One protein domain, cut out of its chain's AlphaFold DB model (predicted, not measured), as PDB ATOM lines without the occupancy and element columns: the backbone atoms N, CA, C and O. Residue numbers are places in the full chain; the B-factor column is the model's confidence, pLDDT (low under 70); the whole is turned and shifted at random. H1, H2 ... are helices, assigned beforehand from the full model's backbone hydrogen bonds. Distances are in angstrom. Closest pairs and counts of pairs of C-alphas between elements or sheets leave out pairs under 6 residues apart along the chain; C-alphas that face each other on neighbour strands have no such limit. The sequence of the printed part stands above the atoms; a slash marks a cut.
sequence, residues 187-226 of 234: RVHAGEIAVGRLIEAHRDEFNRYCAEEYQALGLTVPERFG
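AT A GLANCE: This is residues 187 to 226 of the 234 residues of an uncharacterized protein of Streptomyces sp. CB01201 (UniProt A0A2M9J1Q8). Two helices of similar length, H1 and H2, form a wide V or L with its corner at the tight link between them, and after H2 the chain folds back so that the very short helix H3 packs on part of H2. Residues 187 to 197, which belong to H1, stick out as a free arm. The printed part has 40 residues with three named helices, H1, H2 and H3 in that order along the chain, and no named strand; the class is all helix. The whole is loose, with a radius of gyration of the C-alphas of 12.0 A, and elongated, with spans of 34 by 18 by 14 A.

IN THESE COORDINATES: The longest helix by residues is H1, residues 187 to 201, which runs 20.9 A from C-alpha 187 at (-34.441, -4.347, -26.095) to C-alpha 201 at (-44.279, -6.289, -44.408). H2, residues 203 to 216, is 20.0 A long and begins with C-alpha 203 at (-40.561, -4.071, -48.396). H3, residues 223 to 226, ends with C-alpha 226 at (-33.051, 0.065, -57.984).

HOW THE PARTS SIT: H1 and H2 are close but not clearly touching; their closest C-alphas, those of Ile 199 and Phe 206, are 6.3 A apart. Their lines are about perpendicular, at 82 degrees. H2 touches H3 with residues 207 to 211 alone, and the closest C-alphas, those of Asn 207 and Phe 225, are 5.2 A apart. H1 and H3 are apart. In H1 and H2 every O i to N i+4 pair is within hydrogen-bond range; H3 is too short for such a pair, and its one O i to N i+3 pair is within range.

THE WHOLE: The two C-alphas farthest apart, those of Arg 187 and Gly 218, are 34.1 A apart. The printed part has no cut. The link from H1 to H2 is tight, with 1 residue, and that from H2 to H3 is short, with 6 residues. The mean pLDDT of the printed part is 89.8, and residue 226 is under 70.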
ATOM      1  N   ARG A 187     -33.656  -5.429 -25.477       93.31
ATOM      2  CA  ARG A 187     -34.441  -4.347 -26.095       93.31
ATOM      3  C   ARG A 187     -33.939  -3.989 -27.488       93.31
ATOM      4  O   ARG A 187     -34.766  -3.756 -28.364       93.31
ATOM      5  N   VAL A 188     -32.620  -3.945 -27.691       94.88
ATOM      6  CA  VAL A 188     -32.026  -3.730 -29.020       94.88
ATOM      7  C   VAL A 188     -32.451  -4.857 -29.954       94.88
ATOM      8  O   VAL A 188     -33.027  -4.583 -30.999       94.88
ATOM      9  N   HIS A 189     -32.296  -6.106 -29.518       93.75
ATOM     10  CA  HIS A 189     -32.680  -7.275 -30.296       93.75
ATOM     11  C   HIS A 189     -34.181  -7.293 -30.634       93.75
ATOM     12  O   HIS A 189     -34.568  -7.534 -31.776       93.75
ATOM     13  N   ALA A 190     -35.046  -6.966 -29.669       93.38
ATOM     14  CA  ALA A 190     -36.480  -6.829 -29.913       93.38
ATOM     15  C   ALA A 190     -36.791  -5.711 -30.927       93.38
ATOM     16  O   ALA A 190     -37.672  -5.879 -31.771       93.38
ATOM     17  N   GLY A 191     -36.061  -4.592 -30.864       94.12
ATOM     18  CA  GLY A 191     -36.159  -3.493 -31.823       94.12
ATOM     19  C   GLY A 191     -35.733  -3.903 -33.232       94.12
ATOM     20  O   GLY A 191     -36.463  -3.646 -34.183       94.12
ATOM     21  N   GLU A 192     -34.607  -4.601 -33.368       95.12
ATOM     22  CA  GLU A 192     -34.120  -5.136 -34.646       95.12
ATOM     23  C   GLU A 192     -35.117  -6.119 -35.264       95.12
ATOM     24  O   GLU A 192     -35.430  -6.015 -36.448       95.12
ATOM     25  N   ILE A 193     -35.688  -7.022 -34.458       95.06
ATOM     26  CA  ILE A 193     -36.744  -7.936 -34.911       95.06
ATOM     27  C   ILE A 193     -37.976  -7.153 -35.376       95.06
ATOM     28  O   ILE A 193     -38.550  -7.478 -36.413       95.06
ATOM     29  N   ALA A 194     -38.406  -6.138 -34.621       94.44
ATOM     30  CA  ALA A 194     -39.575  -5.336 -34.974       94.44
ATOM     31  C   ALA A 194     -39.359  -4.554 -36.279       94.44
ATOM     32  O   ALA A 194     -40.230  -4.578 -37.147       94.44
ATOM     33  N   VAL A 195     -38.192  -3.925 -36.445       93.06
ATOM     34  CA  VAL A 195     -37.804  -3.240 -37.687       93.06
ATOM     35  C   VAL A 195     -37.719  -4.231 -38.842       93.06
ATOM     36  O   VAL A 195     -38.272  -3.967 -39.901       93.06
ATOM     37  N   GLY A 196     -37.109  -5.401 -38.637       93.50
ATOM     38  CA  GLY A 196     -37.053  -6.455 -39.649       93.50
ATOM     39  C   GLY A 196     -38.444  -6.902 -40.102       93.50
ATOM     40  O   GLY A 196     -38.697  -6.994 -41.297       93.50
ATOM     41  N   ARG A 197     -39.382  -7.095 -39.164       94.06
ATOM     42  CA  ARG A 197     -40.788  -7.414 -39.476       94.06
ATOM     43  C   ARG A 197     -41.490  -6.291 -40.236       94.06
ATOM     44  O   ARG A 197     -42.288  -6.579 -41.122       94.06
ATOM     45  N   LEU A 198     -41.205  -5.034 -39.896       93.31
ATOM     46  CA  LEU A 198     -41.755  -3.874 -40.597       93.31
ATOM     47  C   LEU A 198     -41.230  -3.801 -42.037       93.31
ATOM     48  O   LEU A 198     -42.022  -3.646 -42.961       93.31
ATOM     49  N   ILE A 199     -39.916  -3.962 -42.227       91.94
ATOM     50  CA  ILE A 199     -39.281  -4.002 -43.551       91.94
ATOM     51  C   ILE A 199     -39.840  -5.163 -44.368       91.94
ATOM     52  O   ILE A 199     -40.112  -4.987 -45.546       91.94
ATOM     53  N   GLU A 200     -40.043  -6.336 -43.766       91.50
ATOM     54  CA  GLU A 200     -40.629  -7.480 -44.467       91.50
ATOM     55  C   GLU A 200     -42.052  -7.182 -44.953       91.50
ATOM     56  O   GLU A 200     -42.380  -7.448 -46.106       91.50
ATOM     57  N   ALA A 201     -42.886  -6.595 -44.091       93.44
ATOM     58  CA  ALA A 201     -44.279  -6.289 -44.408       93.44
ATOM     59  C   ALA A 201     -44.436  -5.143 -45.425       93.44
ATOM     60  O   ALA A 201     -45.396  -5.135 -46.189       93.44
ATOM     61  N   HIS A 202     -43.499  -4.191 -45.441       93.19
ATOM     62  CA  HIS A 202     -43.550  -2.972 -46.256       93.19
ATOM     63  C   HIS A 202     -42.332  -2.845 -47.176       93.19
ATOM     64  O   HIS A 202     -41.818  -1.749 -47.402       93.19
ATOM     65  N   ARG A 203     -41.844  -3.976 -47.689       88.38
ATOM     66  CA  ARG A 203     -40.561  -4.071 -48.396       88.38
ATOM     67  C   ARG A 203     -40.444  -3.096 -49.564       88.38
ATOM     68  O   ARG A 203     -39.424  -2.421 -49.687       88.38
ATOM     69  N   ASP A 204     -41.485  -2.988 -50.381       88.62
ATOM     70  CA  ASP A 204     -41.477  -2.126 -51.567       88.62
ATOM     71  C   ASP A 204     -41.466  -0.642 -51.194       88.62
ATOM     72  O   ASP A 204     -40.696   0.142 -51.746       88.62
ATOM     73  N   GLU A 205     -42.265  -0.263 -50.197       90.00
ATOM     74  CA  GLU A 205     -42.316   1.104 -49.679       90.00
ATOM     75  C   GLU A 205     -40.989   1.501 -49.013       90.00
ATOM     76  O   GLU A 205     -40.466   2.585 -49.270       90.00
ATOM     77  N   PHE A 206     -40.404   0.601 -48.218       90.00
ATOM     78  CA  PHE A 206     -39.096   0.799 -47.601       90.00
ATOM     79  C   PHE A 206     -37.990   0.975 -48.649       90.00
ATOM     80  O   PHE A 206     -37.176   1.893 -48.539       90.00
ATOM     81  N   ASN A 207     -37.969   0.125 -49.680       89.50
ATOM     82  CA  ASN A 207     -36.996   0.211 -50.768       89.50
ATOM     83  C   ASN A 207     -37.132   1.521 -51.550       89.50
ATOM     84  O   ASN A 207     -36.116   2.132 -51.881       89.50
ATOM     85  N   ARG A 208     -38.368   1.971 -51.803       89.31
ATOM     86  CA  ARG A 208     -38.644   3.258 -52.444       89.31
ATOM     87  C   ARG A 208     -38.098   4.426 -51.625       89.31
ATOM     88  O   ARG A 208     -37.308   5.195 -52.160       89.31
ATOM     89  N   TYR A 209     -38.443   4.525 -50.338       91.56
ATOM     90  CA  TYR A 209     -37.926   5.606 -49.489       91.56
ATOM     91  C   TYR A 209     -36.398   5.566 -49.386       91.56
ATOM     92  O   TYR A 209     -35.746   6.602 -49.450       91.56
ATOM     93  N   CYS A 210     -35.797   4.375 -49.313       88.81
ATOM     94  CA  CYS A 210     -34.342   4.255 -49.368       88.81
ATOM     95  C   CYS A 210     -33.771   4.802 -50.687       88.81
ATOM     96  O   CYS A 210     -32.780   5.523 -50.661       88.81
ATOM     97  N   ALA A 211     -34.371   4.494 -51.837       88.81
ATOM     98  CA  ALA A 211     -33.907   5.016 -53.120       88.81
ATOM     99  C   ALA A 211     -34.036   6.549 -53.207       88.81
ATOM    100  O   ALA A 211     -33.096   7.205 -53.658       88.81
ATOM    101  N   GLU A 212     -35.150   7.112 -52.732       91.31
ATOM    102  CA  GLU A 212     -35.400   8.560 -52.688       91.31
ATOM    103  C   GLU A 212     -34.355   9.294 -51.828       91.31
ATOM    104  O   GLU A 212     -33.772  10.278 -52.282       91.31
ATOM    105  N   GLU A 213     -34.031   8.780 -50.638       94.12
ATOM    106  CA  GLU A 213     -33.019   9.379 -49.751       94.12
ATOM    107  C   GLU A 213     -31.599   9.307 -50.341       94.12
ATOM    108  O   GLU A 213     -30.830  10.267 -50.258       94.12
ATOM    109  N   TYR A 214     -31.236   8.197 -51.000       90.94
ATOM    110  CA  TYR A 214     -29.948   8.102 -51.702       90.94
ATOM    111  C   TYR A 214     -29.860   9.117 -52.848       90.94
ATOM    112  O   TYR A 214     -28.832   9.777 -52.999       90.94
ATOM    113  N   GLN A 215     -30.937   9.280 -53.621       90.00
ATOM    114  CA  GLN A 215     -31.002  10.269 -54.698       90.00
ATOM    115  C   GLN A 215     -30.927  11.703 -54.160       90.00
ATOM    116  O   GLN A 215     -30.180  12.512 -54.709       90.00
ATOM    117  N   ALA A 216     -31.632  12.008 -53.069       92.12
ATOM    118  CA  ALA A 216     -31.612  13.322 -52.427       92.12
ATOM    119  C   ALA A 216     -30.207  13.717 -51.939       92.12
ATOM    120  O   ALA A 216     -29.826  14.884 -52.007       92.12
ATOM    121  N   LEU A 217     -29.413  12.737 -51.498       93.69
ATOM    122  CA  LEU A 217     -28.021  12.927 -51.082       93.69
ATOM    123  C   LEU A 217     -27.013  12.861 -52.245       93.69
ATOM    124  O   LEU A 217     -25.813  13.010 -52.016       93.69
ATOM    125  N   GLY A 218     -27.468  12.632 -53.483       92.12
ATOM    126  CA  GLY A 218     -26.604  12.505 -54.661       92.12
ATOM    127  C   GLY A 218     -25.747  11.233 -54.677       92.12
ATOM    128  O   GLY A 218     -24.715  11.191 -55.347       92.12
ATOM    129  N   LEU A 219     -26.145  10.202 -53.930       89.94
ATOM    130  CA  LEU A 219     -25.443   8.924 -53.845       89.94
ATOM    131  C   LEU A 219     -25.980   7.931 -54.884       89.94
ATOM    132  O   LEU A 219     -27.161   7.921 -55.226       89.94
ATOM    133  N   THR A 220     -25.111   7.042 -55.368       89.00
ATOM    134  CA  THR A 220     -25.522   5.940 -56.247       89.00
ATOM    135  C   THR A 220     -26.465   4.999 -55.500       89.00
ATOM    136  O   THR A 220     -26.096   4.467 -54.454       89.00
ATOM    137  N   VAL A 221     -27.663   4.768 -56.049       86.19
ATOM    138  CA  VAL A 221     -28.655   3.848 -55.474       86.19
ATOM    139  C   VAL A 221     -28.198   2.397 -55.689       86.19
ATOM    140  O   VAL A 221     -28.025   1.983 -56.837       86.19
ATOM    141  N   PRO A 222     -28.013   1.597 -54.622       85.50
ATOM    142  CA  PRO A 222     -27.691   0.177 -54.750       85.50
ATOM    143  C   PRO A 222     -28.747  -0.611 -55.543       85.50
ATOM    144  O   PRO A 222     -29.943  -0.412 -55.340       85.50
ATOM    145  N   GLU A 223     -28.325  -1.582 -56.361       80.44
ATOM    146  CA  GLU A 223     -29.219  -2.384 -57.227       80.44
ATOM    147  C   GLU A 223     -30.376  -3.055 -56.475       80.44
ATOM    148  O   GLU A 223     -31.495  -3.108 -56.977       80.44
ATOM    149  N   ARG A 224     -30.141  -3.486 -55.228       77.44
ATOM    150  CA  ARG A 224     -31.178  -4.061 -54.351       77.44
ATOM    151  C   ARG A 224     -32.367  -3.125 -54.081       77.44
ATOM    152  O   ARG A 224     -33.414  -3.602 -53.664       77.44
ATOM    153  N   PHE A 225     -32.200  -1.822 -54.307       76.19
ATOM    154  CA  PHE A 225     -33.241  -0.796 -54.207       76.19
ATOM    155  C   PHE A 225     -33.667  -0.247 -55.586       76.19
ATOM    156  O   PHE A 225     -34.678   0.437 -55.691       76.19
ATOM    157  N   GLY A 226     -32.917  -0.550 -56.655       59.03
ATOM    158  CA  GLY A 226     -33.051   0.065 -57.984       59.03
ATOM    159  C   GLY A 226     -34.095  -0.560 -58.918       59.03
ATOM    160  O   GLY A 226     -34.405   0.017 -59.960       59.03
TER     161      GLY A 226